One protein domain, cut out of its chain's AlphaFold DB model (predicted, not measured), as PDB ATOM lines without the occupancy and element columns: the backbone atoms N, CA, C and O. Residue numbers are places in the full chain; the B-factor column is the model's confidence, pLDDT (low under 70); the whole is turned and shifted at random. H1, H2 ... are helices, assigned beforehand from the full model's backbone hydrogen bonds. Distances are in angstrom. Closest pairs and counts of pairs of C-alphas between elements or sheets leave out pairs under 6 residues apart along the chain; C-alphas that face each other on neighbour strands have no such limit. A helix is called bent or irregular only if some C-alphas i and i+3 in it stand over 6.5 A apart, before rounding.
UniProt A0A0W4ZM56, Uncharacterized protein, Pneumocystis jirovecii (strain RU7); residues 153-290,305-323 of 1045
ATOM      1  N   PHE A 153     -45.105 -80.062  96.442       88.00
ATOM      2  CA  PHE A 153     -45.965 -79.564  95.359       88.00
ATOM      3  C   PHE A 153     -46.700 -80.664  94.604       88.00
ATOM      4  O   PHE A 153     -47.844 -80.450  94.209       88.00
ATOM      5  N   SER A 154     -46.062 -81.821  94.375       83.56
ATOM      6  CA  SER A 154     -46.642 -82.867  93.517       83.56
ATOM      7  C   SER A 154     -48.046 -83.249  93.977       83.56
ATOM      8  O   SER A 154     -48.968 -83.182  93.177       83.56
ATOM      9  N   ILE A 155     -48.222 -83.544  95.270       83.62
ATOM     10  CA  ILE A 155     -49.505 -83.976  95.846       83.62
ATOM     11  C   ILE A 155     -50.591 -82.914  95.637       83.62
ATOM     12  O   ILE A 155     -51.669 -83.229  95.135       83.62
ATOM     13  N   VAL A 156     -50.293 -81.652  95.955       86.88
ATOM     14  CA  VAL A 156     -51.243 -80.533  95.847       86.88
ATOM     15  C   VAL A 156     -51.628 -80.284  94.387       86.88
ATOM     16  O   VAL A 156     -52.807 -80.202  94.046       86.88
ATOM     17  N   CYS A 157     -50.638 -80.233  93.495       87.88
ATOM     18  CA  CYS A 157     -50.855 -80.090  92.057       87.88
ATOM     19  C   CYS A 157     -51.695 -81.235  91.485       87.88
ATOM     20  O   CYS A 157     -52.597 -81.003  90.681       87.88
ATOM     21  N   ASP A 158     -51.390 -82.467  91.886       84.12
ATOM     22  CA  ASP A 158     -52.059 -83.669  91.408       84.12
ATOM     23  C   ASP A 158     -53.522 -83.719  91.869       84.12
ATOM     24  O   ASP A 158     -54.391 -84.029  91.052       84.12
ATOM     25  N   ASN A 159     -53.806 -83.340  93.122       83.50
ATOM     26  CA  ASN A 159     -55.169 -83.282  93.652       83.50
ATOM     27  C   ASN A 159     -56.016 -82.228  92.923       83.50
ATOM     28  O   ASN A 159     -57.092 -82.526  92.403       83.50
ATOM     29  N   ILE A 160     -55.507 -80.998  92.801       85.00
ATOM     30  CA  ILE A 160     -56.269 -79.920  92.161       85.00
ATOM     31  C   ILE A 160     -56.488 -80.205  90.666       85.00
ATOM     32  O   ILE A 160     -57.564 -79.916  90.141       85.00
ATOM     33  N   LEU A 161     -55.516 -80.802  89.963       82.56
ATOM     34  CA  LEU A 161     -55.685 -81.171  88.551       82.56
ATOM     35  C   LEU A 161     -56.764 -82.237  88.344       82.56
ATOM     36  O   LEU A 161     -57.523 -82.135  87.379       82.56
ATOM     37  N   GLU A 162     -56.869 -83.223  89.237       80.62
ATOM     38  CA  GLU A 162     -57.959 -84.202  89.186       80.62
ATOM     39  C   GLU A 162     -59.326 -83.513  89.341       80.62
ATOM     40  O   GLU A 162     -60.238 -83.747  88.541       80.62
ATOM     41  N   GLN A 163     -59.438 -82.593  90.299       81.88
ATOM     42  CA  GLN A 163     -60.659 -81.819  90.540       81.88
ATOM     43  C   GLN A 163     -61.010 -80.915  89.352       81.88
ATOM     44  O   GLN A 163     -62.170 -80.827  88.940       81.88
ATOM     45  N   CYS A 164     -60.005 -80.283  88.741       83.56
ATOM     46  CA  CYS A 164     -60.162 -79.507  87.517       83.56
ATOM     47  C   CYS A 164     -60.679 -80.364  86.359       83.56
ATOM     48  O   CYS A 164     -61.642 -79.964  85.702       83.56
ATOM     49  N   TYR A 165     -60.100 -81.548  86.139       84.19
ATOM     50  CA  TYR A 165     -60.521 -82.466  85.078       84.19
ATOM     51  C   TYR A 165     -62.011 -82.807  85.196       84.19
ATOM     52  O   TYR A 165     -62.775 -82.670  84.234       84.19
ATOM     53  N   GLU A 166     -62.451 -83.202  86.392       81.12
ATOM     54  CA  GLU A 166     -63.850 -83.536  86.667       81.12
ATOM     55  C   GLU A 166     -64.769 -82.322  86.497       81.12
ATOM     56  O   GLU A 166     -65.816 -82.404  85.845       81.12
ATOM     57  N   LYS A 167     -64.380 -81.169  87.050       82.69
ATOM     58  CA  LYS A 167     -65.195 -79.955  87.019       82.69
ATOM     59  C   LYS A 167     -65.382 -79.419  85.605       82.69
ATOM     60  O   LYS A 167     -66.507 -79.088  85.226       82.69
ATOM     61  N   ILE A 168     -64.306 -79.356  84.823       83.56
ATOM     62  CA  ILE A 168     -64.337 -78.909  83.427       83.56
ATOM     63  C   ILE A 168     -65.223 -79.841  82.603       83.56
ATOM     64  O   ILE A 168     -66.099 -79.362  81.884       83.56
ATOM     65  N   SER A 169     -65.075 -81.156  82.777       85.06
ATOM     66  CA  SER A 169     -65.898 -82.145  82.078       85.06
ATOM     67  C   SER A 169     -67.392 -81.990  82.394       85.06
ATOM     68  O   SER A 169     -68.223 -81.978  81.482       85.06
ATOM     69  N   LYS A 170     -67.753 -81.796  83.673       85.62
ATOM     70  CA  LYS A 170     -69.143 -81.537  84.096       85.62
ATOM     71  C   LYS A 170     -69.684 -80.228  83.527       85.62
ATOM     72  O   LYS A 170     -70.778 -80.215  82.973       85.62
ATOM     73  N   ASN A 171     -68.929 -79.136  83.639       84.88
ATOM     74  CA  ASN A 171     -69.360 -77.823  83.156       84.88
ATOM     75  C   ASN A 171     -69.588 -77.825  81.640       84.88
ATOM     76  O   ASN A 171     -70.611 -77.330  81.180       84.88
ATOM     77  N   LEU A 172     -68.690 -78.445  80.870       87.75
ATOM     78  CA  LEU A 172     -68.859 -78.602  79.424       87.75
ATOM     79  C   LEU A 172     -70.060 -79.477  79.068       87.75
ATOM     80  O   LEU A 172     -70.745 -79.224  78.089       87.75
ATOM     81  N   THR A 173     -70.347 -80.494  79.874       89.69
ATOM     82  CA  THR A 173     -71.527 -81.340  79.680       89.69
ATOM     83  C   THR A 173     -72.823 -80.563  79.924       89.69
ATOM     84  O   THR A 173     -73.765 -80.694  79.145       89.69
ATOM     85  N   TYR A 174     -72.870 -79.716  80.958       90.56
ATOM     86  CA  TYR A 174     -73.997 -78.801  81.147       90.56
ATOM     87  C   TYR A 174     -74.127 -77.822  79.985       90.56
ATOM     88  O   TYR A 174     -75.238 -77.597  79.526       90.56
ATOM     89  N   GLU A 175     -73.012 -77.299  79.474       90.25
ATOM     90  CA  GLU A 175     -72.996 -76.415  78.307       90.25
ATOM     91  C   GLU A 175     -73.553 -77.105  77.047       90.25
ATOM     92  O   GLU A 175     -74.385 -76.539  76.342       90.25
ATOM     93  N   VAL A 176     -73.167 -78.362  76.798       92.62
ATOM     94  CA  VAL A 176     -73.718 -79.186  75.707       92.62
ATOM     95  C   VAL A 176     -75.239 -79.316  75.826       92.62
ATOM     96  O   VAL A 176     -75.950 -79.114  74.841       92.62
ATOM     97  N   LEU A 177     -75.747 -79.633  77.021       93.19
ATOM     98  CA  LEU A 177     -77.187 -79.772  77.255       93.19
ATOM     99  C   LEU A 177     -77.915 -78.421  77.162       93.19
ATOM    100  O   LEU A 177     -78.953 -78.350  76.514       93.19
ATOM    101  N   LEU A 178     -77.353 -77.344  77.724       91.50
ATOM    102  CA  LEU A 178     -77.873 -75.973  77.614       91.50
ATOM    103  C   LEU A 178     -78.120 -75.588  76.152       91.50
ATOM    104  O   LEU A 178     -79.218 -75.147  75.812       91.50
ATOM    105  N   ARG A 179     -77.129 -75.824  75.282       90.75
ATOM    106  CA  ARG A 179     -77.237 -75.554  73.840       90.75
ATOM    107  C   ARG A 179     -78.225 -76.476  73.128       90.75
ATOM    108  O   ARG A 179     -78.857 -76.053  72.170       90.75
ATOM    109  N   ALA A 180     -78.360 -77.728  73.566       90.94
ATOM    110  CA  ALA A 180     -79.278 -78.690  72.952       90.94
ATOM    111  C   ALA A 180     -80.756 -78.415  73.285       90.94
ATOM    112  O   ALA A 180     -81.635 -78.716  72.478       90.94
ATOM    113  N   LEU A 181     -81.029 -77.858  74.469       89.38
ATOM    114  CA  LEU A 181     -82.381 -77.570  74.949       89.38
ATOM    115  C   LEU A 181     -82.966 -76.250  74.422       89.38
ATOM    116  O   LEU A 181     -84.182 -76.110  74.471       89.38
ATOM    117  N   ASP A 182     -82.144 -75.322  73.928       79.94
ATOM    118  CA  ASP A 182     -82.502 -74.117  73.150       79.94
ATOM    119  C   ASP A 182     -83.928 -73.553  73.374       79.94
ATOM    120  O   ASP A 182     -84.874 -73.850  72.643       79.94
ATOM    121  N   GLY A 183     -84.116 -72.754  74.427       77.94
ATOM    122  CA  GLY A 183     -85.387 -72.094  74.750       77.94
ATOM    123  C   GLY A 183     -86.356 -72.915  75.611       77.94
ATOM    124  O   GLY A 183     -87.355 -72.368  76.081       77.94
ATOM    125  N   ASN A 184     -86.063 -74.195  75.864       81.88
ATOM    126  CA  ASN A 184     -86.904 -75.103  76.658       81.88
ATOM    127  C   ASN A 184     -86.478 -75.190  78.140       81.88
ATOM    128  O   ASN A 184     -86.723 -76.199  78.796       81.88
ATOM    129  N   LEU A 185     -85.831 -74.144  78.668       85.75
ATOM    130  CA  LEU A 185     -85.353 -74.062  80.059       85.75
ATOM    131  C   LEU A 185     -86.118 -73.036  80.913       85.75
ATOM    132  O   LEU A 185     -85.614 -72.577  81.932       85.75
ATOM    133  N   LYS A 186     -87.336 -72.662  80.503       77.38
ATOM    134  CA  LYS A 186     -88.180 -71.708  81.245       77.38
ATOM    135  C   LYS A 186     -88.828 -72.324  82.481       77.38
ATOM    136  O   LYS A 186     -88.968 -71.655  83.499       77.38
ATOM    137  N   ASP A 187     -89.212 -73.591  82.388       82.75
ATOM    138  CA  ASP A 187     -89.813 -74.346  83.478       82.75
ATOM    139  C   ASP A 187     -89.355 -75.811  83.456       82.75
ATOM    140  O   ASP A 187     -88.836 -76.329  82.460       82.75
ATOM    141  N   LYS A 188     -89.539 -76.480  84.596       87.00
ATOM    142  CA  LYS A 188     -89.073 -77.850  84.825       87.00
ATOM    143  C   LYS A 188     -89.722 -78.859  83.875       87.00
ATOM    144  O   LYS A 188     -89.038 -79.758  83.396       87.00
ATOM    145  N   THR A 189     -91.006 -78.699  83.563       87.50
ATOM    146  CA  THR A 189     -91.763 -79.638  82.724       87.50
ATOM    147  C   THR A 189     -91.310 -79.562  81.267       87.50
ATOM    148  O   THR A 189     -91.091 -80.599  80.628       87.50
ATOM    149  N   ALA A 190     -91.103 -78.346  80.754       88.25
ATOM    150  CA  ALA A 190     -90.534 -78.122  79.427       88.25
ATOM    151  C   ALA A 190     -89.130 -78.737  79.312       88.25
ATOM    152  O   ALA A 190     -88.855 -79.482  78.363       88.25
ATOM    153  N   CYS A 191     -88.280 -78.517  80.323       92.19
ATOM    154  CA  CYS A 191     -86.943 -79.103  80.363       92.19
ATOM    155  C   CYS A 191     -86.996 -80.635  80.369       92.19
ATOM    156  O   CYS A 191     -86.360 -81.281  79.537       92.19
ATOM    157  N   GLU A 192     -87.785 -81.239  81.261       88.25
ATOM    158  CA  GLU A 192     -87.868 -82.697  81.399       88.25
ATOM    159  C   GLU A 192     -88.418 -83.402  80.157       88.25
ATOM    160  O   GLU A 192     -88.102 -84.571  79.916       88.25
ATOM    161  N   THR A 193     -89.243 -82.713  79.374       88.50
ATOM    162  CA  THR A 193     -89.742 -83.233  78.101       88.50
ATOM    163  C   THR A 193     -88.634 -83.198  77.056       88.50
ATOM    164  O   THR A 193     -88.307 -84.224  76.462       88.50
ATOM    165  N   LYS A 194     -87.986 -82.041  76.886       89.81
ATOM    166  CA  LYS A 194     -87.011 -81.822  75.813       89.81
ATOM    167  C   LYS A 194     -85.658 -82.493  76.057       89.81
ATOM    168  O   LYS A 194     -84.965 -82.877  75.106       89.81
ATOM    169  N   ILE A 195     -85.277 -82.667  77.321       91.12
ATOM    170  CA  ILE A 195     -84.028 -83.338  77.680       91.12
ATOM    171  C   ILE A 195     -84.046 -84.798  77.225       91.12
ATOM    172  O   ILE A 195     -83.001 -85.303  76.834       91.12
ATOM    173  N   LYS A 196     -85.215 -85.458  77.177       89.25
ATOM    174  CA  LYS A 196     -85.325 -86.849  76.710       89.25
ATOM    175  C   LYS A 196     -84.877 -86.997  75.259       89.25
ATOM    176  O   LYS A 196     -83.982 -87.795  74.985       89.25
ATOM    177  N   ASP A 197     -85.432 -86.174  74.373       88.19
ATOM    178  CA  ASP A 197     -85.105 -86.173  72.942       88.19
ATOM    179  C   ASP A 197     -83.623 -85.861  72.702       88.19
ATOM    180  O   ASP A 197     -82.959 -86.471  71.861       88.19
ATOM    181  N   SER A 198     -83.092 -84.896  73.455       91.50
ATOM    182  CA  SER A 198     -81.691 -84.477  73.347       91.50
ATOM    183  C   SER A 198     -80.751 -85.580  73.836       91.50
ATOM    184  O   SER A 198     -79.765 -85.907  73.179       91.50
ATOM    185  N   CYS A 199     -81.086 -86.212  74.960       90.44
ATOM    186  CA  CYS A 199     -80.316 -87.297  75.552       90.44
ATOM    187  C   CYS A 199     -80.293 -88.556  74.689       90.44
ATOM    188  O   CYS A 199     -79.244 -89.181  74.599       90.44
ATOM    189  N   GLN A 200     -81.382 -88.908  74.004       88.00
ATOM    190  CA  GLN A 200     -81.376 -90.021  73.043       88.00
ATOM    191  C   GLN A 200     -80.337 -89.834  71.931       88.00
ATOM    192  O   GLN A 200     -79.756 -90.806  71.457       88.00
ATOM    193  N   LYS A 201     -80.074 -88.583  71.534       88.44
ATOM    194  CA  LYS A 201     -79.111 -88.245  70.477       88.44
ATOM    195  C   LYS A 201     -77.680 -88.069  70.989       88.44
ATOM    196  O   LYS A 201     -76.749 -88.232  70.208       88.44
ATOM    197  N   LEU A 202     -77.504 -87.711  72.266       89.69
ATOM    198  CA  LEU A 202     -76.217 -87.267  72.825       89.69
ATOM    199  C   LEU A 202     -75.647 -88.161  73.937       89.69
ATOM    200  O   LEU A 202     -74.505 -87.952  74.341       89.69
ATOM    201  N   ASN A 203     -76.393 -89.137  74.466       83.62
ATOM    202  CA  ASN A 203     -75.968 -89.911  75.643       83.62
ATOM    203  C   ASN A 203     -74.622 -90.644  75.457       83.62
ATOM    204  O   ASN A 203     -73.878 -90.782  76.422       83.62
ATOM    205  N   MET A 204     -74.262 -91.038  74.234       81.56
ATOM    206  CA  MET A 204     -72.994 -91.721  73.944       81.56
ATOM    207  C   MET A 204     -71.812 -90.777  73.710       81.56
ATOM    208  O   MET A 204     -70.674 -91.240  73.615       81.56
ATOM    209  N   GLU A 205     -72.050 -89.469  73.598       86.44
ATOM    210  CA  GLU A 205     -71.012 -88.509  73.214       86.44
ATOM    211  C   GLU A 205     -69.965 -88.313  74.317       86.44
ATOM    212  O   GLU A 205     -68.801 -88.089  74.012       86.44
ATOM    213  N   ASN A 206     -70.334 -88.426  75.599       83.50
ATOM    214  CA  ASN A 206     -69.379 -88.523  76.708       83.50
ATOM    215  C   ASN A 206     -70.050 -89.098  77.974       83.50
ATOM    216  O   ASN A 206     -71.264 -89.002  78.141       83.50
ATOM    217  N   PHE A 207     -69.263 -89.647  78.902       80.94
ATOM    218  CA  PHE A 207     -69.746 -90.212  80.168       80.94
ATOM    219  C   PHE A 207     -70.659 -89.290  81.003       80.94
ATOM    220  O   PHE A 207     -71.715 -89.698  81.487       80.94
ATOM    221  N   TYR A 208     -70.265 -88.038  81.210       84.25
ATOM    222  CA  TYR A 208     -71.042 -87.093  82.003       84.25
ATOM    223  C   TYR A 208     -72.387 -86.779  81.339       84.25
ATOM    224  O   TYR A 208     -73.345 -86.499  82.056       84.25
ATOM    225  N   LEU A 209     -72.492 -86.876  80.001       88.62
ATOM    226  CA  LEU A 209     -73.766 -86.699  79.297       88.62
ATOM    227  C   LEU A 209     -74.740 -87.808  79.666       88.62
ATOM    228  O   LEU A 209     -75.829 -87.495  80.137       88.62
ATOM    229  N   ILE A 210     -74.353 -89.085  79.544       84.25
ATOM    230  CA  ILE A 210     -75.243 -90.173  79.975       84.25
ATOM    231  C   ILE A 210     -75.591 -90.071  81.460       84.25
ATOM    232  O   ILE A 210     -76.749 -90.265  81.827       84.25
ATOM    233  N   TRP A 211     -74.635 -89.690  82.307       83.06
ATOM    234  CA  TRP A 211     -74.881 -89.490  83.731       83.06
ATOM    235  C   TRP A 211     -75.918 -88.389  84.011       83.06
ATOM    236  O   TRP A 211     -76.861 -88.604  84.774       83.06
ATOM    237  N   PHE A 212     -75.803 -87.224  83.375       87.62
ATOM    238  CA  PHE A 212     -76.780 -86.145  83.541       87.62
ATOM    239  C   PHE A 212     -78.131 -86.468  82.903       87.62
ATOM    240  O   PHE A 212     -79.166 -86.114  83.468       87.62
ATOM    241  N   CYS A 213     -78.143 -87.204  81.797       88.38
ATOM    242  CA  CYS A 213     -79.362 -87.735  81.204       88.38
ATOM    243  C   CYS A 213     -80.070 -88.724  82.146       88.38
ATOM    244  O   CYS A 213     -81.283 -88.652  82.344       88.38
ATOM    245  N   PHE A 214     -79.322 -89.606  82.810       83.75
ATOM    246  CA  PHE A 214     -79.869 -90.495  83.836       83.75
ATOM    247  C   PHE A 214     -80.489 -89.697  84.995       83.75
ATOM    248  O   PHE A 214     -81.599 -89.991  85.434       83.75
ATOM    249  N   GLN A 215     -79.822 -88.627  85.436       82.38
ATOM    250  CA  GLN A 215     -80.277 -87.735  86.508       82.38
ATOM    251  C   GLN A 215     -81.179 -86.593  86.005       82.38
ATOM    252  O   GLN A 215     -81.007 -85.448  86.426       82.38
ATOM    253  N   LYS A 216     -82.140 -86.887  85.112       86.69
ATOM    254  CA  LYS A 216     -82.918 -85.875  84.360       86.69
ATOM    255  C   LYS A 216     -83.426 -84.708  85.219       86.69
ATOM    256  O   LYS A 216     -83.281 -83.556  84.834       86.69
ATOM    257  N   GLU A 217     -83.983 -85.004  86.394       85.25
ATOM    258  CA  GLU A 217     -84.668 -84.024  87.241       85.25
ATOM    259  C   GLU A 217     -83.662 -83.050  87.855       85.25
ATOM    260  O   GLU A 217     -83.775 -81.832  87.723       85.25
ATOM    261  N   ARG A 218     -82.615 -83.606  88.474       86.50
ATOM    262  CA  ARG A 218     -81.517 -82.833  89.049       86.50
ATOM    263  C   ARG A 218     -80.801 -82.018  87.977       86.50
ATOM    264  O   ARG A 218     -80.461 -80.864  88.219       86.50
ATOM    265  N   THR A 219     -80.580 -82.615  86.811       90.12
ATOM    266  CA  THR A 219     -79.955 -81.952  85.668       90.12
ATOM    267  C   THR A 219     -80.798 -80.770  85.200       90.12
ATOM    268  O   THR A 219     -80.253 -79.682  85.055       90.12
ATOM    269  N   CYS A 220     -82.114 -80.933  85.047       92.12
ATOM    270  CA  CYS A 220     -83.006 -79.837  84.668       92.12
ATOM    271  C   CYS A 220     -82.974 -78.676  85.664       92.12
ATOM    272  O   CYS A 220     -82.850 -77.532  85.238       92.12
ATOM    273  N   ASN A 221     -82.985 -78.950  86.971       91.00
ATOM    274  CA  ASN A 221     -82.878 -77.894  87.982       91.00
ATOM    275  C   ASN A 221     -81.580 -77.081  87.823       91.00
ATOM    276  O   ASN A 221     -81.608 -75.856  87.871       91.00
ATOM    277  N   VAL A 222     -80.446 -77.749  87.577       90.62
ATOM    278  CA  VAL A 222     -79.158 -77.069  87.356       90.62
ATOM    279  C   VAL A 222     -79.153 -76.280  86.043       90.62
ATOM    280  O   VAL A 222     -78.641 -75.165  86.002       90.62
ATOM    281  N   LEU A 223     -79.716 -76.833  84.966       92.25
ATOM    282  CA  LEU A 223     -79.754 -76.171  83.660       92.25
ATOM    283  C   LEU A 223     -80.628 -74.911  83.673       92.25
ATOM    284  O   LEU A 223     -80.246 -73.921  83.056       92.25
ATOM    285  N   ILE A 224     -81.754 -74.930  84.393       91.69
ATOM    286  CA  ILE A 224     -82.638 -73.765  84.556       91.69
ATOM    287  C   ILE A 224     -81.905 -72.633  85.286       91.69
ATOM    288  O   ILE A 224     -81.919 -71.494  84.825       91.69
ATOM    289  N   GLU A 225     -81.211 -72.938  86.384       90.06
ATOM    290  CA  GLU A 225     -80.433 -71.934  87.123       90.06
ATOM    291  C   GLU A 225     -79.264 -71.386  86.292       90.06
ATOM    292  O   GLU A 225     -79.056 -70.174  86.234       90.06
ATOM    293  N   ASN A 226     -78.549 -72.248  85.562       88.94
ATOM    294  CA  ASN A 226     -77.492 -71.799  84.656       88.94
ATOM    295  C   ASN A 226     -78.035 -70.911  83.526       88.94
ATOM    296  O   ASN A 226     -77.378 -69.946  83.145       88.94
ATOM    297  N   ALA A 227     -79.221 -71.213  82.989       89.62
ATOM    298  CA  ALA A 227     -79.844 -70.399  81.951       89.62
ATOM    299  C   ALA A 227     -80.143 -68.979  82.458       89.62
ATOM    300  O   ALA A 227     -79.802 -68.017  81.772       89.62
ATOM    301  N   LYS A 228     -80.688 -68.840  83.677       89.31
ATOM    302  CA  LYS A 228     -80.918 -67.532  84.317       89.31
ATOM    303  C   LYS A 228     -79.615 -66.750  84.485       89.31
ATOM    304  O   LYS A 228     -79.516 -65.617  84.020       89.31
ATOM    305  N   TYR A 229     -78.596 -67.385  85.067       88.50
ATOM    306  CA  TYR A 229     -77.283 -66.767  85.259       88.50
ATOM    307  C   TYR A 229     -76.656 -66.304  83.935       88.50
ATOM    308  O   TYR A 229     -76.129 -65.193  83.844       88.50
ATOM    309  N   ASN A 230     -76.742 -67.129  82.887       87.88
ATOM    310  CA  ASN A 230     -76.217 -66.785  81.568       87.88
ATOM    311  C   ASN A 230     -76.942 -65.575  80.968       87.88
ATOM    312  O   ASN A 230     -76.283 -64.716  80.390       87.88
ATOM    313  N   CYS A 231     -78.262 -65.464  81.138       88.94
ATOM    314  CA  CYS A 231     -79.026 -64.304  80.674       88.94
ATOM    315  C   CYS A 231     -78.620 -63.009  81.393       88.94
ATOM    316  O   CYS A 231     -78.343 -62.004  80.735       88.94
ATOM    317  N   GLU A 232     -78.490 -63.042  82.722       89.12
ATOM    318  CA  GLU A 232     -78.042 -61.886  83.512       89.12
ATOM    319  C   GLU A 232     -76.613 -61.455  83.145       89.12
ATOM    320  O   GLU A 232     -76.334 -60.267  82.940       89.12
ATOM    321  N   SER A 233     -75.705 -62.428  83.020       87.75
ATOM    322  CA  SER A 233     -74.313 -62.204  82.620       87.75
ATOM    323  C   SER A 233     -74.224 -61.604  81.215       87.75
ATOM    324  O   SER A 233     -73.541 -60.596  81.011       87.75
ATOM    325  N   LEU A 234     -74.969 -62.164  80.257       88.38
ATOM    326  CA  LEU A 234     -75.020 -61.696  78.875       88.38
ATOM    327  C   LEU A 234     -75.525 -60.252  78.798       88.38
ATOM    328  O   LEU A 234     -74.863 -59.408  78.192       88.38
ATOM    329  N   LYS A 235     -76.630 -59.930  79.484       88.25
ATOM    330  CA  LYS A 235     -77.179 -58.566  79.567       88.25
ATOM    331  C   LYS A 235     -76.133 -57.567  80.063       88.25
ATOM    332  O   LYS A 235     -75.908 -56.527  79.441       88.25
ATOM    333  N   LYS A 236     -75.449 -57.899  81.164       87.75
ATOM    334  CA  LYS A 236     -74.396 -57.058  81.750       87.75
ATOM    335  C   LYS A 236     -73.210 -56.885  80.799       87.75
ATOM    336  O   LYS A 236     -72.700 -55.774  80.647       87.75
ATOM    337  N   ASN A 237     -72.775 -57.959  80.146       86.06
ATOM    338  CA  ASN A 237     -71.636 -57.936  79.234       86.06
ATOM    339  C   ASN A 237     -71.919 -57.126  77.963       86.06
ATOM    340  O   ASN A 237     -71.037 -56.381  77.526       86.06
ATOM    341  N   ILE A 238     -73.130 -57.225  77.405       87.25
ATOM    342  CA  ILE A 238     -73.564 -56.418  76.256       87.25
ATOM    343  C   ILE A 238     -73.563 -54.939  76.634       87.25
ATOM    344  O   ILE A 238     -72.883 -54.156  75.975       87.25
ATOM    345  N   LYS A 239     -74.228 -54.568  77.737       85.44
ATOM    346  CA  LYS A 239     -74.304 -53.175  78.196       85.44
ATOM    347  C   LYS A 239     -72.915 -52.559  78.404       85.44
ATOM    348  O   LYS A 239     -72.594 -51.543  77.795       85.44
ATOM    349  N   ASN A 240     -72.046 -53.242  79.154       83.31
ATOM    350  CA  ASN A 240     -70.672 -52.791  79.405       83.31
ATOM    351  C   ASN A 240     -69.834 -52.637  78.126       83.31
ATOM    352  O   ASN A 240     -68.888 -51.846  78.091       83.31
ATOM    353  N   THR A 241     -70.119 -53.454  77.109       81.06
ATOM    354  CA  THR A 241     -69.390 -53.436  75.837       81.06
ATOM    355  C   THR A 241     -69.884 -52.304  74.947       81.06
ATOM    356  O   THR A 241     -69.051 -51.589  74.404       81.06
ATOM    357  N   LEU A 242     -71.201 -52.088  74.858       80.12
ATOM    358  CA  LEU A 242     -71.793 -50.964  74.127       80.12
ATOM    359  C   LEU A 242     -71.379 -49.604  74.718       80.12
ATOM    360  O   LEU A 242     -71.186 -48.650  73.973       80.12
ATOM    361  N   GLU A 243     -71.169 -49.524  76.035       79.00
ATOM    362  CA  GLU A 243     -70.648 -48.323  76.707       79.00
ATOM    363  C   GLU A 243     -69.141 -48.081  76.446       79.00
ATOM    364  O   GLU A 243     -68.668 -46.953  76.566       79.00
ATOM    365  N   ASN A 244     -68.367 -49.107  76.050       69.06
ATOM    366  CA  ASN A 244     -66.910 -49.035  75.849       69.06
ATOM    367  C   ASN A 244     -66.487 -49.386  74.409       69.06
ATOM    368  O   ASN A 244     -65.998 -50.488  74.139       69.06
ATOM    369  N   ASN A 245     -66.563 -48.406  73.500       60.22
ATOM    370  CA  ASN A 245     -66.254 -48.556  72.066       60.22
ATOM    371  C   ASN A 245     -64.901 -49.231  71.737       60.22
ATOM    372  O   ASN A 245     -64.800 -49.921  70.723       60.22
ATOM    373  N   TYR A 246     -63.861 -49.082  72.568       59.66
ATOM    374  CA  TYR A 246     -62.532 -49.664  72.305       59.66
ATOM    375  C   TYR A 246     -62.459 -51.189  72.513       59.66
ATOM    376  O   TYR A 246     -61.732 -51.860  71.787       59.66
ATOM    377  N   LYS A 247     -63.239 -51.769  73.440       62.12
ATOM    378  CA  LYS A 247     -63.259 -53.232  73.703       62.12
ATOM    379  C   LYS A 247     -64.176 -54.004  72.748       62.12
ATOM    380  O   LYS A 247     -64.366 -55.211  72.878       62.12
ATOM    381  N   LEU A 248     -64.790 -53.295  71.812       62.62
ATOM    382  CA  LEU A 248     -65.970 -53.750  71.098       62.62
ATOM    383  C   LEU A 248     -65.612 -54.657  69.912       62.62
ATOM    384  O   LEU A 248     -66.244 -55.694  69.717       62.62
ATOM    385  N   LYS A 249     -64.531 -54.338  69.185       66.62
ATOM    386  CA  LYS A 249     -64.032 -55.162  68.069       66.62
ATOM    387  C   LYS A 249     -63.584 -56.555  68.532       66.62
ATOM    388  O   LYS A 249     -63.824 -57.535  67.837       66.62
ATOM    389  N   GLU A 250     -62.984 -56.632  69.718       68.19
ATOM    390  CA  GLU A 250     -62.510 -57.881  70.324       68.19
ATOM    391  C   GLU A 250     -63.662 -58.735  70.871       68.19
ATOM    392  O   GLU A 250     -63.625 -59.960  70.785       68.19
ATOM    393  N   LYS A 251     -64.715 -58.100  71.405       79.56
ATOM    394  CA  LYS A 251     -65.810 -58.801  72.092       79.56
ATOM    395  C   LYS A 251     -67.023 -59.123  71.228       79.56
ATOM    396  O   LYS A 251     -67.767 -60.030  71.595       79.56
ATOM    397  N   CYS A 252     -67.232 -58.428  70.105       83.00
ATOM    398  CA  CYS A 252     -68.399 -58.632  69.236       83.00
ATOM    399  C   CYS A 252     -68.604 -60.107  68.884       83.00
ATOM    400  O   CYS A 252     -69.692 -60.636  69.075       83.00
ATOM    401  N   TYR A 253     -67.556 -60.796  68.428       81.50
ATOM    402  CA  TYR A 253     -67.668 -62.201  68.034       81.50
ATOM    403  C   TYR A 253     -68.137 -63.099  69.191       81.50
ATOM    404  O   TYR A 253     -69.086 -63.863  69.035       81.50
ATOM    405  N   PHE A 254     -67.504 -62.960  70.359       81.81
ATOM    406  CA  PHE A 254     -67.824 -63.738  71.554       81.81
ATOM    407  C   PHE A 254     -69.253 -63.473  72.047       81.81
ATOM    408  O   PHE A 254     -70.013 -64.409  72.274       81.81
ATOM    409  N   LEU A 255     -69.661 -62.206  72.145       86.38
ATOM    410  CA  LEU A 255     -71.003 -61.857  72.620       86.38
ATOM    411  C   LEU A 255     -72.099 -62.244  71.621       86.38
ATOM    412  O   LEU A 255     -73.182 -62.650  72.029       86.38
ATOM    413  N   LEU A 256     -71.826 -62.174  70.313       86.25
ATOM    414  CA  LEU A 256     -72.749 -62.678  69.295       86.25
ATOM    415  C   LEU A 256     -72.909 -64.201  69.381       86.25
ATOM    416  O   LEU A 256     -74.021 -64.700  69.206       86.25
ATOM    417  N   GLN A 257     -71.833 -64.929  69.691       84.75
ATOM    418  CA  GLN A 257     -71.888 -66.365  69.959       84.75
ATOM    419  C   GLN A 257     -72.749 -66.675  71.194       84.75
ATOM    420  O   GLN A 257     -73.617 -67.546  71.130       84.75
ATOM    421  N   GLU A 258     -72.551 -65.957  72.302       86.69
ATOM    422  CA  GLU A 258     -73.367 -66.123  73.513       86.69
ATOM    423  C   GLU A 258     -74.843 -65.790  73.252       86.69
ATOM    424  O   GLU A 258     -75.731 -66.558  73.623       86.69
ATOM    425  N   CYS A 259     -75.123 -64.696  72.540       88.50
ATOM    426  CA  CYS A 259     -76.472 -64.353  72.094       88.50
ATOM    427  C   CYS A 259     -77.107 -65.470  71.269       88.50
ATOM    428  O   CYS A 259     -78.278 -65.784  71.469       88.50
ATOM    429  N   TYR A 260     -76.356 -66.092  70.363       85.56
ATOM    430  CA  TYR A 260     -76.867 -67.191  69.555       85.56
ATOM    431  C   TYR A 260     -77.298 -68.391  70.416       85.56
ATOM    432  O   TYR A 260     -78.391 -68.911  70.218       85.56
ATOM    433  N   PHE A 261     -76.482 -68.807  71.390       85.69
ATOM    434  CA  PHE A 261     -76.756 -70.016  72.177       85.69
ATOM    435  C   PHE A 261     -77.674 -69.806  73.384       85.69
ATOM    436  O   PHE A 261     -78.352 -70.747  73.795       85.69
ATOM    437  N   TYR A 262     -77.687 -68.614  73.984       86.31
ATOM    438  CA  TYR A 262     -78.370 -68.397  75.263       86.31
ATOM    439  C   TYR A 262     -79.614 -67.522  75.157       86.31
ATOM    440  O   TYR A 262     -80.530 -67.701  75.960       86.31
ATOM    441  N   SER A 263     -79.695 -66.618  74.169       86.44
ATOM    442  CA  SER A 263     -80.788 -65.634  74.117       86.44
ATOM    443  C   SER A 263     -82.168 -66.278  74.058       86.44
ATOM    444  O   SER A 263     -83.114 -65.710  74.593       86.44
ATOM    445  N   SER A 264     -82.308 -67.471  73.468       85.38
ATOM    446  CA  SER A 264     -83.576 -68.201  73.370       85.38
ATOM    447  C   SER A 264     -84.214 -68.474  74.736       85.38
ATOM    448  O   SER A 264     -85.443 -68.362  74.856       85.38
ATOM    449  N   ASN A 265     -83.387 -68.734  75.754       85.19
ATOM    450  CA  ASN A 265     -83.787 -68.976  77.140       85.19
ATOM    451  C   ASN A 265     -84.081 -67.687  77.925       85.19
ATOM    452  O   ASN A 265     -84.725 -67.760  78.968       85.19
ATOM    453  N   CYS A 266     -83.655 -66.525  77.426       87.06
ATOM    454  CA  CYS A 266     -83.795 -65.251  78.125       87.06
ATOM    455  C   CYS A 266     -85.156 -64.583  77.905       87.06
ATOM    456  O   CYS A 266     -85.935 -64.934  77.001       87.06
ATOM    457  N   GLU A 267     -85.433 -63.581  78.739       83.75
ATOM    458  CA  GLU A 267     -86.620 -62.745  78.620       83.75
ATOM    459  C   GLU A 267     -86.590 -61.895  77.339       83.75
ATOM    460  O   GLU A 267     -85.576 -61.768  76.647       83.75
ATOM    461  N   LYS A 268     -87.747 -61.328  76.972       81.88
ATOM    462  CA  LYS A 268     -87.889 -60.555  75.726       81.88
ATOM    463  C   LYS A 268     -86.941 -59.353  75.669       81.88
ATOM    464  O   LYS A 268     -86.462 -59.030  74.587       81.88
ATOM    465  N   GLU A 269     -86.675 -58.718  76.803       77.12
ATOM    466  CA  GLU A 269     -85.794 -57.552  76.905       77.12
ATOM    467  C   GLU A 269     -84.343 -57.909  76.562       77.12
ATOM    468  O   GLU A 269     -83.721 -57.259  75.725       77.12
ATOM    469  N   ASP A 270     -83.825 -59.007  77.112       78.00
ATOM    470  CA  ASP A 270     -82.445 -59.440  76.863       78.00
ATOM    471  C   ASP A 270     -82.250 -59.892  75.404       78.00
ATOM    472  O   ASP A 270     -81.201 -59.667  74.795       78.00
ATOM    473  N   LYS A 271     -83.298 -60.455  74.783       82.19
ATOM    474  CA  LYS A 271     -83.312 -60.745  73.338       82.19
ATOM    475  C   LYS A 271     -83.166 -59.479  72.495       82.19
ATOM    476  O   LYS A 271     -82.498 -59.517  71.461       82.19
ATOM    477  N   GLN A 272     -83.769 -58.364  72.914       83.50
ATOM    478  CA  GLN A 272     -83.622 -57.087  72.214       83.50
ATOM    479  C   GLN A 272     -82.196 -56.543  72.328       83.50
ATOM    480  O   GLN A 272     -81.673 -56.033  71.339       83.50
ATOM    481  N   GLU A 273     -81.531 -56.702  73.475       84.94
ATOM    482  CA  GLU A 273     -80.119 -56.323  73.633       84.94
ATOM    483  C   GLU A 273     -79.204 -57.100  72.674       84.94
ATOM    484  O   GLU A 273     -78.344 -56.514  72.016       84.94
ATOM    485  N   CYS A 274     -79.454 -58.397  72.484       88.12
ATOM    486  CA  CYS A 274     -78.755 -59.185  71.468       88.12
ATOM    487  C   CYS A 274     -78.999 -58.686  70.033       88.12
ATOM    488  O   CYS A 274     -78.078 -58.693  69.213       88.12
ATOM    489  N   MET A 275     -80.213 -58.224  69.707       84.56
ATOM    490  CA  MET A 275     -80.498 -57.625  68.395       84.56
ATOM    491  C   MET A 275     -79.769 -56.291  68.199       84.56
ATOM    492  O   MET A 275     -79.239 -56.045  67.113       84.56
ATOM    493  N   LYS A 276     -79.691 -55.455  69.244       85.06
ATOM    494  CA  LYS A 276     -78.918 -54.203  69.222       85.06
ATOM    495  C   LYS A 276     -77.434 -54.482  68.992       85.06
ATOM    496  O   LYS A 276     -76.843 -53.895  68.088       85.06
ATOM    497  N   LEU A 277     -76.859 -55.424  69.747       87.62
ATOM    498  CA  LEU A 277     -75.476 -55.868  69.566       87.62
ATOM    499  C   LEU A 277     -75.233 -56.337  68.126       87.62
ATOM    500  O   LEU A 277     -74.240 -55.946  67.519       87.62
ATOM    501  N   LYS A 278     -76.144 -57.143  67.566       86.25
ATOM    502  CA  LYS A 278     -76.042 -57.641  66.190       86.25
ATOM    503  C   LYS A 278     -75.975 -56.513  65.168       86.25
ATOM    504  O   LYS A 278     -75.024 -56.482  64.394       86.25
ATOM    505  N   SER A 279     -76.929 -55.581  65.201       83.00
ATOM    506  CA  SER A 279     -76.937 -54.426  64.292       83.00
ATOM    507  C   SER A 279     -75.629 -53.637  64.386       83.00
ATOM    508  O   SER A 279     -75.038 -53.275  63.374       83.00
ATOM    509  N   PHE A 280     -75.135 -53.425  65.605       81.19
ATOM    510  CA  PHE A 280     -73.928 -52.642  65.840       81.19
ATOM    511  C   PHE A 280     -72.642 -53.358  65.389       81.19
ATOM    512  O   PHE A 280     -71.749 -52.749  64.803       81.19
ATOM    513  N   CYS A 281     -72.523 -54.667  65.629       83.94
ATOM    514  CA  CYS A 281     -71.387 -55.449  65.141       83.94
ATOM    515  C   CYS A 281     -71.395 -55.557  63.603       83.94
ATOM    516  O   CYS A 281     -70.330 -55.485  62.983       83.94
ATOM    517  N   GLU A 282     -72.577 -55.650  62.979       80.81
ATOM    518  CA  GLU A 282     -72.746 -55.638  61.519       80.81
ATOM    519  C   GLU A 282     -72.256 -54.321  60.892       80.81
ATOM    520  O   GLU A 282     -71.556 -54.365  59.881       80.81
ATOM    521  N   GLU A 283     -72.491 -53.164  61.526       77.94
ATOM    522  CA  GLU A 283     -71.917 -51.872  61.097       77.94
ATOM    523  C   GLU A 283     -70.378 -51.868  61.082       77.94
ATOM    524  O   GLU A 283     -69.750 -51.105  60.343       77.94
ATOM    525  N   LYS A 284     -69.742 -52.728  61.886       73.06
ATOM    526  CA  LYS A 284     -68.283 -52.912  61.923       73.06
ATOM    527  C   LYS A 284     -67.794 -54.067  61.048       73.06
ATOM    528  O   LYS A 284     -66.619 -54.422  61.131       73.06
ATOM    529  N   ASN A 285     -68.658 -54.630  60.200       70.25
ATOM    530  CA  ASN A 285     -68.397 -55.820  59.384       70.25
ATOM    531  C   ASN A 285     -67.991 -57.057  60.212       70.25
ATOM    532  O   ASN A 285     -67.267 -57.923  59.719       70.25
ATOM    533  N   ILE A 286     -68.439 -57.153  61.470       70.00
ATOM    534  CA  ILE A 286     -68.228 -58.328  62.322       70.00
ATOM    535  C   ILE A 286     -69.533 -59.106  62.376       70.00
ATOM    536  O   ILE A 286     -70.505 -58.685  62.998       70.00
ATOM    537  N   ILE A 287     -69.537 -60.268  61.740       67.56
ATOM    538  CA  ILE A 287     -70.663 -61.196  61.757       67.56
ATOM    539  C   ILE A 287     -70.169 -62.466  62.441       67.56
ATOM    540  O   ILE A 287     -69.071 -62.930  62.145       67.56
ATOM    541  N   TYR A 288     -70.962 -63.019  63.360       64.62
ATOM    542  CA  TYR A 288     -70.725 -64.358  63.894       64.62
ATOM    543  C   TYR A 288     -71.285 -65.374  62.896       64.62
ATOM    544  O   TYR A 288     -72.513 -65.479  62.764       64.62
ATOM    545  N   PRO A 289     -70.430 -66.096  62.151       53.22
ATOM    546  CA  PRO A 289     -70.900 -67.018  61.159       53.22
ATOM    547  C   PRO A 289     -71.156 -68.371  61.827       53.22
ATOM    548  O   PRO A 289     -70.271 -69.214  61.926       53.22
ATOM    549  N   HIS A 290     -72.379 -68.592  62.312       54.56
ATOM    550  CA  HIS A 290     -72.765 -69.921  62.792       54.56
ATOM    551  C   HIS A 290     -72.905 -70.919  61.632       54.56
ATOM    552  O   HIS A 290     -72.994 -70.516  60.473       54.56
ATOM    553  N   GLN A 305     -75.298 -82.441  67.232       85.69
ATOM    554  CA  GLN A 305     -73.888 -82.217  67.547       85.69
ATOM    555  C   GLN A 305     -73.306 -81.019  66.777       85.69
ATOM    556  O   GLN A 305     -72.597 -80.194  67.358       85.69
ATOM    557  N   GLU A 306     -73.626 -80.895  65.485       80.31
ATOM    558  CA  GLU A 306     -73.210 -79.765  64.645       80.31
ATOM    559  C   GLU A 306     -73.942 -78.473  65.022       80.31
ATOM    560  O   GLU A 306     -73.315 -77.417  65.114       80.31
ATOM    561  N   LYS A 307     -75.253 -78.542  65.302       79.00
ATOM    562  CA  LYS A 307     -76.058 -77.375  65.710       79.00
ATOM    563  C   LYS A 307     -75.546 -76.741  67.005       79.00
ATOM    564  O   LYS A 307     -75.495 -75.515  67.095       79.00
ATOM    565  N   ILE A 308     -75.128 -77.560  67.975       86.44
ATOM    566  CA  ILE A 308     -74.619 -77.097  69.280       86.44
ATOM    567  C   ILE A 308     -73.113 -76.782  69.287       86.44
ATOM    568  O   ILE A 308     -72.591 -76.284  70.287       86.44
ATOM    569  N   GLY A 309     -72.394 -77.083  68.200       84.31
ATOM    570  CA  GLY A 309     -70.943 -76.898  68.124       84.31
ATOM    571  C   GLY A 309     -70.157 -77.840  69.046       84.31
ATOM    572  O   GLY A 309     -69.178 -77.424  69.663       84.31
ATOM    573  N   LEU A 310     -70.560 -79.113  69.161       87.56
ATOM    574  CA  LEU A 310     -69.963 -80.078  70.101       87.56
ATOM    575  C   LEU A 310     -68.438 -80.211  69.934       87.56
ATOM    576  O   LEU A 310     -67.693 -80.254  70.911       87.56
ATOM    577  N   GLN A 311     -67.952 -80.224  68.690       84.06
ATOM    578  CA  GLN A 311     -66.521 -80.350  68.415       84.06
ATOM    579  C   GLN A 311     -65.717 -79.114  68.854       84.06
ATOM    580  O   GLN A 311     -64.549 -79.247  69.232       84.06
ATOM    581  N   GLN A 312     -66.322 -77.920  68.821       83.75
ATOM    582  CA  GLN A 312     -65.713 -76.708  69.371       83.75
ATOM    583  C   GLN A 312     -65.545 -76.860  70.887       83.75
ATOM    584  O   GLN A 312     -64.435 -76.706  71.384       83.75
ATOM    585  N   LEU A 313     -66.594 -77.295  71.594       86.56
ATOM    586  CA  LEU A 313     -66.549 -77.528  73.043       86.56
ATOM    587  C   LEU A 313     -65.496 -78.573  73.445       86.56
ATOM    588  O   LEU A 313     -64.805 -78.408  74.447       86.56
ATOM    589  N   TYR A 314     -65.314 -79.634  72.656       87.25
ATOM    590  CA  TYR A 314     -64.244 -80.613  72.901       87.25
ATOM    591  C   TYR A 314     -62.847 -80.050  72.643       87.25
ATOM    592  O   TYR A 314     -61.898 -80.416  73.336       87.25
ATOM    593  N   SER A 315     -62.714 -79.144  71.675       84.00
ATOM    594  CA  SER A 315     -61.451 -78.446  71.419       84.00
ATOM    595  C   SER A 315     -61.110 -77.487  72.566       84.00
ATOM    596  O   SER A 315     -59.957 -77.420  72.980       84.00
ATOM    597  N   GLU A 316     -62.113 -76.813  73.137       81.50
ATOM    598  CA  GLU A 316     -61.956 -75.998  74.347       81.50
ATOM    599  C   GLU A 316     -61.549 -76.855  75.555       81.50
ATOM    600  O   GLU A 316     -60.634 -76.485  76.284       81.50
ATOM    601  N   ALA A 317     -62.164 -78.029  75.747       85.50
ATOM    602  CA  ALA A 317     -61.810 -78.971  76.817       85.50
ATOM    603  C   ALA A 317     -60.330 -79.372  76.783       85.50
ATOM    604  O   ALA A 317     -59.660 -79.425  77.819       85.50
ATOM    605  N   LEU A 318     -59.815 -79.611  75.574       85.94
ATOM    606  CA  LEU A 318     -58.433 -80.011  75.347       85.94
ATOM    607  C   LEU A 318     -57.442 -78.946  75.839       85.94
ATOM    608  O   LEU A 318     -56.399 -79.301  76.386       85.94
ATOM    609  N   ALA A 319     -57.785 -77.658  75.712       80.12
ATOM    610  CA  ALA A 319     -56.969 -76.549  76.215       80.12
ATOM    611  C   ALA A 319     -56.814 -76.568  77.743       80.12
ATOM    612  O   ALA A 319     -55.802 -76.105  78.265       80.12
ATOM    613  N   PHE A 320     -57.767 -77.172  78.455       80.00
ATOM    614  CA  PHE A 320     -57.700 -77.381  79.899       80.00
ATOM    615  C   PHE A 320     -57.187 -78.776  80.295       80.00
ATOM    616  O   PHE A 320     -57.303 -79.172  81.454       80.00
ATOM    617  N   GLY A 321     -56.617 -79.532  79.352       83.38
ATOM    618  CA  GLY A 321     -56.037 -80.845  79.627       83.38
ATOM    619  C   GLY A 321     -57.057 -81.982  79.676       83.38
ATOM    620  O   GLY A 321     -56.755 -83.051  80.197       83.38
ATOM    621  N   VAL A 322     -58.269 -81.778  79.155       86.44
ATOM    622  CA  VAL A 322     -59.348 -82.769  79.228       86.44
ATOM    623  C   VAL A 322     -59.611 -83.371  77.853       86.44
ATOM    624  O   VAL A 322     -59.975 -82.670  76.909       86.44
ATOM    625  N   PHE A 323     -59.477 -84.693  77.741       87.81
ATOM    626  CA  PHE A 323     -59.920 -85.419  76.556       87.81
ATOM    627  C   PHE A 323     -61.394 -85.797  76.693       87.81
ATOM    628  O   PHE A 323     -61.764 -86.585  77.561       87.81
TER     629      PHE A 323
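This is residues 153 to 290 and 305 to 323 of the 1045 residues of an uncharacterized protein of Pneumocystis jirovecii (strain RU7) (UniProt A0A0W4ZM56). Two long helices, H1 and H4, meet at about a right angle, H1 by residues 174 to 178 and H4 by residues 223 to 227. H2 and H3 pack round this meeting place, H5 folds back along H4 and H6 folds back on H5, making a second lobe with the far part of H4, H7 runs beside H1, and residues 153 to 160 of H1 stick out. The printed part has 157 residues with seven named helices, H1 to H7 in order, and no named strand; the class is all helix. The whole is compact, with a radius of gyration of the C-alphas of 17.1 A, yet flat, spanning 46 by 46 by 25 A.

Find C-alpha 153 at (-45.965, -79.564, 95.359); from there H1 runs 41.8 A to residue 181. Next come H2, residues 188 to 202, 19.9 A, and H3, residues 207 to 214. H4 starts with C-alpha 216 at (-82.918, -85.875, 84.360) and runs 38.0 A to residue 242. H5, residues 245 to 265, 27.4 A, has a kink of 62 degrees near residue 252 and is irregular, with C-alphas 261 and 264 7.2 A apart. H6 spans residues 268 to 283, 23.3 A, and H7 spans residues 310 to 319, ending with C-alpha 319 at (-56.969, -76.549, 76.215).

Start at the hub, H1 and H4, which touch five helices each. They touch each other, closest at the C-alphas of Leu 178 and Leu 223, 6.3 A, about perpendicular at 90 degrees. H2 touches H4, closest at the C-alphas of Cys 191 and Cys 220, 5.9 A, about perpendicular at 84 degrees. H3 touches H1, closest at the C-alphas of Thr 173 and Leu 209, 5.8 A. H2 and H3 form a helical hairpin, as do H4 and H5, and H5 and H6. Look at the C-alphas of Thr 241 and Leu 248, 5.9 A, the closest of H4 and H5, which run opposite ways at a shallow tilt of 29 degrees. The closest C-alphas of H5 and H6 are those of Ser 263 and Lys 271, 5.6 A. H7 touches H1, opposite ways at a shallow tilt of 14 degrees, closest at the C-alphas of Val 176 and Leu 310, 6.8 A; H7 and H4 are apart. In H1, H3, H4, H6 and H7 every O i to N i+4 pair is within hydrogen-bond range; in H2 8 of 11 are, in H5 11 of 17.

The two farthest C-alphas, of Ile 155 and Glu 283, are 52.3 A apart. Residues 291 to 304 are not printed, and C-alphas 290 and 305 are 13.2 A apart across the cut. Of the links printed whole, none is long. The model's pLDDT is under 70 at residues 244 to 250 and 287 to 290.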